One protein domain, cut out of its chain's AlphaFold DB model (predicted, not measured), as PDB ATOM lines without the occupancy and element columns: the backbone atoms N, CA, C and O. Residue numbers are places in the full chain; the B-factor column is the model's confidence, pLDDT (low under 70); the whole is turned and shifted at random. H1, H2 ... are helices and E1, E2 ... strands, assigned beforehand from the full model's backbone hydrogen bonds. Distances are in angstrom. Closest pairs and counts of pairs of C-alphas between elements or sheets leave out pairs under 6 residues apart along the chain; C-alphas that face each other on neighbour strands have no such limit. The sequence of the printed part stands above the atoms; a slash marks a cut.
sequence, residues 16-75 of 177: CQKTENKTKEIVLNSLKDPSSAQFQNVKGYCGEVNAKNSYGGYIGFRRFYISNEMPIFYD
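Overview. This is residues 16 to 75 of the 177 residues of an uncharacterized protein of Acinetobacter sp. Leaf130 (UniProt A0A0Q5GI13). A strongly twisted sheet of four antiparallel strands, E1 to E4, has a single helix, H1, packed on one face, making two layers. The long axis runs from the first residue of H1 at one end to the loop of residues 51 to 61, between E2 and E3, at the other. The printed part has 60 residues with one named helix and four named strands, in the order H1 E1 E2 E3 E4; the sheet's order is E1 - E2 - E3 - E4, and the class is mixed, helices and strands. It is compact, with a radius of gyration of the C-alphas of 10.7 A, and elongated, spanning 33 by 21 by 18 A.

Along the chain. H1 takes residues 16 to 30, 21.7 A long, from C-alpha 16 at (41.421, 11.164, -60.601). E1 is residues 38 to 43, 14.5 A, and E2 is 46 to 50, 13.7 A. E3 is residues 62 to 67, 15.9 A. E4, residues 70 to 73, ends with C-alpha 73 at (40.972, 10.030, -39.494).

Arrangement. H1 is on the sheet; its closest C-alphas to E4 are those of Val 27 and Pro 71, 5.7 A, and to E1 those of Glu 20 and Lys 43, 6.2 A. In H1, 10 of 11 O i to N i+4 pairs are within hydrogen-bond range. The strands form a meander, each the antiparallel neighbour of the one before. Hairpin E1 and E2 stands at 170 degrees, with N 40 and O 48 within hydrogen-bond range at 3.0 A. Hairpin E2 and E3 stands at 137 degrees, with N 64 and O 47 at 2.8 A. Hairpin E3 and E4 stands at 149 degrees, with N 72 and O 65 at 2.8 A. The edge strands E1 and E4 are apart.

Size, cuts and confidence. The C-alphas farthest apart, of Cys 16 and Tyr 55, are 34.4 A apart. The printed part has no cut. The link from E2 to E3, 11 residues, is long. Mean pLDDT of the printed part is 95.2, and no printed residue is under 70.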
ATOM      1  N   CYS A  16      41.562  11.905 -61.864       73.31
ATOM      2  CA  CYS A  16      41.421  11.164 -60.601       73.31
ATOM      3  C   CYS A  16      42.783  10.829 -59.978       73.31
ATOM      4  O   CYS A  16      42.991  11.024 -58.783       73.31
ATOM      5  N   GLN A  17      43.754  10.436 -60.809       81.69
ATOM      6  CA  GLN A  17      45.072  10.024 -60.329       81.69
ATOM      7  C   GLN A  17      45.887  11.180 -59.729       81.69
ATOM      8  O   GLN A  17      46.617  10.986 -58.759       81.69
ATOM      9  N   LYS A  18      45.734  12.405 -60.254       88.00
ATOM     10  CA  LYS A  18      46.382  13.594 -59.680       88.00
ATOM     11  C   LYS A  18      45.847  13.899 -58.278       88.00
ATOM     12  O   LYS A  18      46.634  14.179 -57.377       88.00
ATOM     13  N   THR A  19      44.528  13.832 -58.099       90.50
ATOM     14  CA  THR A  19      43.888  14.078 -56.802       90.50
ATOM     15  C   THR A  19      44.307  13.036 -55.773       90.50
ATOM     16  O   THR A  19      44.731  13.411 -54.689       90.50
ATOM     17  N   GLU A  20      44.282  11.747 -56.116       94.69
ATOM     18  CA  GLU A  20      44.679  10.674 -55.193       94.69
ATOM     19  C   GLU A  20      46.146  10.779 -54.752       94.69
ATOM     20  O   GLU A  20      46.457  10.510 -53.593       94.69
ATOM     21  N   ASN A  21      47.046  11.207 -55.642       95.75
ATOM     22  CA  ASN A  21      48.442  11.452 -55.279       95.75
ATOM     23  C   ASN A  21      48.575  12.620 -54.287       95.75
ATOM     24  O   ASN A  21      49.236  12.451 -53.265       95.75
ATOM     25  N   LYS A  22      47.892  13.757 -54.528       95.25
ATOM     26  CA  LYS A  22      47.849  14.882 -53.567       95.25
ATOM     27  C   LYS A  22      47.253  14.435 -52.226       95.25
ATOM     28  O   LYS A  22      47.770  14.776 -51.170       95.25
ATOM     29  N   THR A  23      46.189  13.637 -52.257       96.06
ATOM     30  CA  THR A  23      45.553  13.077 -51.060       96.06
ATOM     31  C   THR A  23      46.524  12.218 -50.252       96.06
ATOM     32  O   THR A  23      46.638  12.398 -49.041       96.06
ATOM     33  N   LYS A  24      47.267  11.314 -50.904       97.94
ATOM     34  CA  LYS A  24      48.285  10.493 -50.233       97.94
ATOM     35  C   LYS A  24      49.393  11.349 -49.626       97.94
ATOM     36  O   LYS A  24      49.795  11.074 -48.505       97.94
ATOM     37  N   GLU A  25      49.854  12.383 -50.326       97.81
ATOM     38  CA  GLU A  25      50.868  13.317 -49.822       97.81
ATOM     39  C   GLU A  25      50.408  14.032 -48.542       97.81
ATOM     40  O   GLU A  25      51.127  14.032 -47.544       97.81
ATOM     41  N   ILE A  26      49.177  14.558 -48.530       97.62
ATOM     42  CA  ILE A  26      48.581  15.185 -47.339       97.62
ATOM     43  C   ILE A  26      48.536  14.194 -46.169       97.62
ATOM     44  O   ILE A  26      48.932  14.532 -45.053       97.62
ATOM     45  N   VAL A  27      48.090  12.957 -46.417       98.12
ATOM     46  CA  VAL A  27      48.047  11.921 -45.378       98.12
ATOM     47  C   VAL A  27      49.450  11.604 -44.875       98.12
ATOM     48  O   VAL A  27      49.659  11.624 -43.666       98.12
ATOM     49  N   LEU A  28      50.419  11.366 -45.762       98.25
ATOM     50  CA  LEU A  28      51.808  11.064 -45.404       98.25
ATOM     51  C   LEU A  28      52.396  12.127 -44.472       98.25
ATOM     52  O   LEU A  28      52.975  11.769 -43.451       98.25
ATOM     53  N   ASN A  29      52.170  13.409 -44.762       97.56
ATOM     54  CA  ASN A  29      52.666  14.523 -43.949       97.56
ATOM     55  C   ASN A  29      52.079  14.568 -42.526       97.56
ATOM     56  O   ASN A  29      52.640  15.226 -41.654       97.56
ATOM     57  N   SER A  30      50.971  13.865 -42.270       96.25
ATOM     58  CA  SER A  30      50.345  13.773 -40.943       96.25
ATOM     59  C   SER A  30      50.793  12.560 -40.110       96.25
ATOM     60  O   SER A  30      50.520  12.500 -38.908       96.25
ATOM     61  N   LEU A  31      51.456  11.572 -40.724       96.19
ATOM     62  CA  LEU A  31      51.794  10.302 -40.077       96.19
ATOM     63  C   LEU A  31      53.087  10.383 -39.258       96.19
ATOM     64  O   LEU A  31      54.008  11.129 -39.576       96.19
ATOM     65  N   LYS A  32      53.187   9.544 -38.218       95.56
ATOM     66  CA  LYS A  32      54.406   9.414 -37.397       95.56
ATOM     67  C   LYS A  32      55.556   8.743 -38.146       95.56
ATOM     68  O   LYS A  32      56.694   9.176 -38.012       95.56
ATOM     69  N   ASP A  33      55.250   7.715 -38.933       96.56
ATOM     70  CA  ASP A  33      56.189   7.053 -39.838       96.56
ATOM     71  C   ASP A  33      55.584   7.009 -41.252       96.56
ATOM     72  O   ASP A  33      54.931   6.022 -41.619       96.56
ATOM     73  N   PRO A  34      55.774   8.073 -42.055       97.38
ATOM     74  CA  PRO A  34      55.244   8.144 -43.414       97.38
ATOM     75  C   PRO A  34      55.794   7.040 -44.324       97.38
ATOM     76  O   PRO A  34      55.088   6.552 -45.202       97.38
ATOM     77  N   SER A  35      57.036   6.597 -44.100       97.38
ATOM     78  CA  SER A  35      57.687   5.571 -44.926       97.38
ATOM     79  C   SER A  35      57.043   4.188 -44.784       97.38
ATOM     80  O   SER A  35      57.103   3.374 -45.703       97.38
ATOM     81  N   SER A  36      56.384   3.938 -43.648       97.88
ATOM     82  CA  SER A  36      55.661   2.693 -43.379       97.88
ATOM     83  C   SER A  36      54.252   2.634 -43.969       97.88
ATOM     84  O   SER A  36      53.610   1.582 -43.868       97.88
ATOM     85  N   ALA A  37      53.753   3.746 -44.522       98.12
ATOM     86  CA  ALA A  37      52.354   3.906 -44.881       98.12
ATOM     87  C   ALA A  37      51.922   2.942 -45.993       98.12
ATOM     88  O   ALA A  37      52.513   2.869 -47.070       98.12
ATOM     89  N   GLN A  38      50.826   2.240 -45.736       98.50
ATOM     90  CA  GLN A  38      50.147   1.369 -46.679       98.50
ATOM     91  C   GLN A  38      48.782   1.976 -46.967       98.50
ATOM     92  O   GLN A  38      47.991   2.185 -46.049       98.50
ATOM     93  N   PHE A  39      48.511   2.270 -48.235       98.44
ATOM     94  CA  PHE A  39      47.244   2.846 -48.675       98.44
ATOM     95  C   PHE A  39      46.395   1.804 -49.388       98.44
ATOM     96  O   PHE A  39      46.901   1.056 -50.223       98.44
ATOM     97  N   GLN A  40      45.090   1.837 -49.140       98.06
ATOM     98  CA  GLN A  40      44.106   1.088 -49.916       98.06
ATOM     99  C   GLN A  40      42.834   1.917 -50.110       98.06
ATOM    100  O   GLN A  40      42.618   2.913 -49.421       98.06
ATOM    101  N   ASN A  41      42.006   1.515 -51.078       96.44
ATOM    102  CA  ASN A  41      40.698   2.126 -51.344       96.44
ATOM    103  C   ASN A  41      40.724   3.659 -51.515       96.44
ATOM    104  O   ASN A  41      39.722   4.325 -51.259       96.44
ATOM    105  N   VAL A  42      41.854   4.223 -51.964       96.75
ATOM    106  CA  VAL A  42      41.995   5.668 -52.170       96.75
ATOM    107  C   VAL A  42      41.209   6.073 -53.411       96.75
ATOM    108  O   VAL A  42      41.473   5.561 -54.494       96.75
ATOM    109  N   LYS A  43      40.238   6.968 -53.236       93.38
ATOM    110  CA  LYS A  43      39.381   7.518 -54.290       93.38
ATOM    111  C   LYS A  43      39.194   9.005 -54.030       93.38
ATOM    112  O   LYS A  43      38.570   9.397 -53.043       93.38
ATOM    113  N   GLY A  44      39.739   9.843 -54.908       91.50
ATOM    114  CA  GLY A  44      39.700  11.295 -54.729       91.50
ATOM    115  C   GLY A  44      40.325  11.727 -53.396       91.50
ATOM    116  O   GLY A  44      41.531  11.585 -53.208       91.50
ATOM    117  N   TYR A  45      39.506  12.259 -52.485       93.56
ATOM    118  CA  TYR A  45      39.924  12.779 -51.176       93.56
ATOM    119  C   TYR A  45      39.746  11.794 -50.021       93.56
ATOM    120  O   TYR A  45      39.949  12.172 -48.873       93.56
ATOM    121  N   CYS A  46      39.360  10.556 -50.308       96.62
ATOM    122  CA  CYS A  46      39.036   9.565 -49.294       96.62
ATOM    123  C   CYS A  46      39.857   8.301 -49.492       96.62
ATOM    124  O   CYS A  46      40.295   8.004 -50.605       96.62
ATOM    125  N   GLY A  47      40.038   7.533 -48.428       97.75
ATOM    126  CA  GLY A  47      40.685   6.234 -48.510       97.75
ATOM    127  C   GLY A  47      40.935   5.624 -47.149       97.75
ATOM    128  O   GLY A  47      40.363   6.045 -46.145       97.75
ATOM    129  N   GLU A  48      41.804   4.623 -47.127       98.50
ATOM    130  CA  GLU A  48      42.255   3.967 -45.910       98.50
ATOM    131  C   GLU A  48      43.778   3.937 -45.870       98.50
ATOM    132  O   GLU A  48      44.440   3.719 -46.891       98.50
ATOM    133  N   VAL A  49      44.337   4.152 -44.680       98.38
ATOM    134  CA  VAL A  49      45.780   4.086 -44.451       98.38
ATOM    135  C   VAL A  49      46.091   3.271 -43.205       98.38
ATOM    136  O   VAL A  49      45.411   3.386 -42.186       98.38
ATOM    137  N   ASN A  50      47.133   2.453 -43.288       98.06
ATOM    138  CA  ASN A  50      47.758   1.793 -42.150       98.06
ATOM    139  C   ASN A  50      49.217   2.249 -42.068       98.06
ATOM    140  O   ASN A  50      49.929   2.234 -43.071       98.06
ATOM    141  N   ALA A  51      49.667   2.664 -40.891       97.62
ATOM    142  CA  ALA A  51      51.027   3.140 -40.668       97.62
ATOM    143  C   ALA A  51      51.479   2.806 -39.248       97.62
ATOM    144  O   ALA A  51      50.652   2.578 -38.359       97.62
ATOM    145  N   LYS A  52      52.794   2.777 -39.034       97.19
ATOM    146  CA  LYS A  52      53.363   2.539 -37.710       97.19
ATOM    147  C   LYS A  52      53.122   3.731 -36.784       97.19
ATOM    148  O   LYS A  52      53.246   4.892 -37.179       97.19
ATOM    149  N   ASN A  53      52.791   3.433 -35.532       94.06
ATOM    150  CA  ASN A  53      52.726   4.415 -34.453       94.06
ATOM    151  C   ASN A  53      54.131   4.715 -33.884       94.06
ATOM    152  O   ASN A  53      55.137   4.169 -34.337       94.06
ATOM    153  N   SER A  54      54.206   5.558 -32.850       93.88
ATOM    154  CA  SER A  54      55.471   5.915 -32.182       93.88
ATOM    155  C   SER A  54      56.203   4.740 -31.519       93.88
ATOM    156  O   SER A  54      57.379   4.874 -31.198       93.88
ATOM    157  N   TYR A  55      55.544   3.594 -31.341       95.25
ATOM    158  CA  TYR A  55      56.133   2.359 -30.817       95.25
ATOM    159  C   TYR A  55      56.570   1.390 -31.931       95.25
ATOM    160  O   TYR A  55      56.998   0.274 -31.648       95.25
ATOM    161  N   GLY A  56      56.458   1.791 -33.203       94.94
ATOM    162  CA  GLY A  56      56.872   0.993 -34.361       94.94
ATOM    163  C   GLY A  56      55.871  -0.082 -34.801       94.94
ATOM    164  O   GLY A  56      56.175  -0.846 -35.721       94.94
ATOM    165  N   GLY A  57      54.687  -0.145 -34.182       96.50
ATOM    166  CA  GLY A  57      53.637  -1.117 -34.493       96.50
ATOM    167  C   GLY A  57      52.562  -0.559 -35.427       96.50
ATOM    168  O   GLY A  57      52.185   0.608 -35.313       96.50
ATOM    169  N   TYR A  58      52.050  -1.399 -36.331       96.56
ATOM    170  CA  TYR A  58      50.859  -1.093 -37.130       96.56
ATOM    171  C   TYR A  58      49.596  -1.189 -36.270       96.56
ATOM    172  O   TYR A  58      49.455  -2.120 -35.483       96.56
ATOM    173  N   ILE A  59      48.672  -0.251 -36.464       90.19
ATOM    174  CA  ILE A  59      47.401  -0.167 -35.721       90.19
ATOM    175  C   ILE A  59      46.183  -0.580 -36.561       90.19
ATOM    176  O   ILE A  59      45.056  -0.509 -36.089       90.19
ATOM    177  N   GLY A  60      46.412  -1.021 -37.801       95.31
ATOM    178  CA  GLY A  60      45.365  -1.403 -38.743       95.31
ATOM    179  C   GLY A  60      44.997  -0.280 -39.712       95.31
ATOM    180  O   GLY A  60      45.402   0.874 -39.559       95.31
ATOM    181  N   PHE A  61      44.252  -0.640 -40.758       97.56
ATOM    182  CA  PHE A  61      43.743   0.330 -41.724       97.56
ATOM    183  C   PHE A  61      42.663   1.192 -41.085       97.56
ATOM    184  O   PHE A  61      41.675   0.678 -40.566       97.56
ATOM    185  N   ARG A  62      42.833   2.511 -41.173       96.00
ATOM    186  CA  ARG A  62      41.845   3.492 -40.726       96.00
ATOM    187  C   ARG A  62      41.386   4.337 -41.896       96.00
ATOM    188  O   ARG A  62      42.204   4.767 -42.714       96.00
ATOM    189  N   ARG A  63      40.077   4.580 -41.959       97.88
ATOM    190  CA  ARG A  63      39.479   5.477 -42.950       97.88
ATOM    191  C   ARG A  63      39.946   6.905 -42.722       97.88
ATOM    192  O   ARG A  63      40.121   7.334 -41.582       97.88
ATOM    193  N   PHE A  64      40.100   7.638 -43.813       97.88
ATOM    194  CA  PHE A  64      40.347   9.067 -43.792       97.88
ATOM    195  C   PHE A  64      39.584   9.773 -44.912       97.88
ATOM    196  O   PHE A  64      39.324   9.191 -45.969       97.88
ATOM    197  N   TYR A  65      39.301  11.054 -44.703       97.31
ATOM    198  CA  TYR A  65      38.959  11.990 -45.771       97.31
ATOM    199  C   TYR A  65      39.761  13.286 -45.610       97.31
ATOM    200  O   TYR A  65      40.228  13.592 -44.515       97.31
ATOM    201  N   ILE A  66      39.952  14.040 -46.692       95.75
ATOM    202  CA  ILE A  66      40.607  15.353 -46.643       95.75
ATOM    203  C   ILE A  66      39.556  16.453 -46.486       95.75
ATOM    204  O   ILE A  66      38.666  16.570 -47.328       95.75
ATOM    205  N   SER A  67      39.716  17.280 -45.454       93.94
ATOM    206  CA  SER A  67      38.920  18.482 -45.174       93.94
ATOM    207  C   SER A  67      39.871  19.630 -44.856       93.94
ATOM    208  O   SER A  67      40.790  19.446 -44.058       93.94
ATOM    209  N   ASN A  68      39.680  20.802 -45.467       89.75
ATOM    210  CA  ASN A  68      40.558  21.969 -45.291       89.75
ATOM    211  C   ASN A  68      42.064  21.640 -45.402       89.75
ATOM    212  O   ASN A  68      42.871  22.049 -44.575       89.75
ATOM    213  N   GLU A  69      42.429  20.850 -46.418       89.44
ATOM    214  CA  GLU A  69      43.803  20.377 -46.677       89.44
ATOM    215  C   GLU A  69      44.444  19.528 -45.564       89.44
ATOM    216  O   GLU A  69      45.637  19.241 -45.618       89.44
ATOM    217  N   MET A  70      43.649  19.045 -44.609       94.12
ATOM    218  CA  MET A  70      44.092  18.164 -43.533       94.12
ATOM    219  C   MET A  70      43.374  16.812 -43.604       94.12
ATOM    220  O   MET A  70      42.196  16.751 -43.971       94.12
ATOM    221  N   PRO A  71      44.051  15.703 -43.257       96.50
ATOM    222  CA  PRO A  71      43.396  14.413 -43.158       96.50
ATOM    223  C   PRO A  71      42.612  14.326 -41.846       96.50
ATOM    224  O   PRO A  71      43.158  14.532 -40.762       96.50
ATOM    225  N   ILE A  72      41.336  13.975 -41.949       96.50
ATOM    226  CA  ILE A  72      40.498  13.591 -40.817       96.50
ATOM    227  C   ILE A  72      40.465  12.069 -40.780       96.50
ATOM    228  O   ILE A  72      40.021  11.438 -41.740       96.50
ATOM    229  N   PHE A  73      40.960  11.478 -39.694       96.12
ATOM    230  CA  PHE A  73      40.972  10.030 -39.494       96.12
ATOM    231  C   PHE A  73      39.735   9.578 -38.726       96.12
ATOM    232  O   PHE A  73      39.273  10.275 -37.826       96.12
ATOM    233  N   TYR A  74      39.224   8.398 -39.072       96.19
ATOM    234  CA  TYR A  74      38.219   7.736 -38.254       96.19
ATOM    235  C   TYR A  74      38.830   7.357 -36.908       96.19
ATOM    236  O   TYR A  74      39.914   6.762 -36.858       96.19
ATOM    237  N   ASP A  75      38.106   7.696 -35.851       92.31
ATOM    238  CA  ASP A  75      38.444   7.386 -34.474       92.31
ATOM    239  C   ASP A  75      37.191   6.851 -33.778       92.31
ATOM    240  O   ASP A  75      36.189   7.561 -33.632       92.31
TER     241      ASP A  75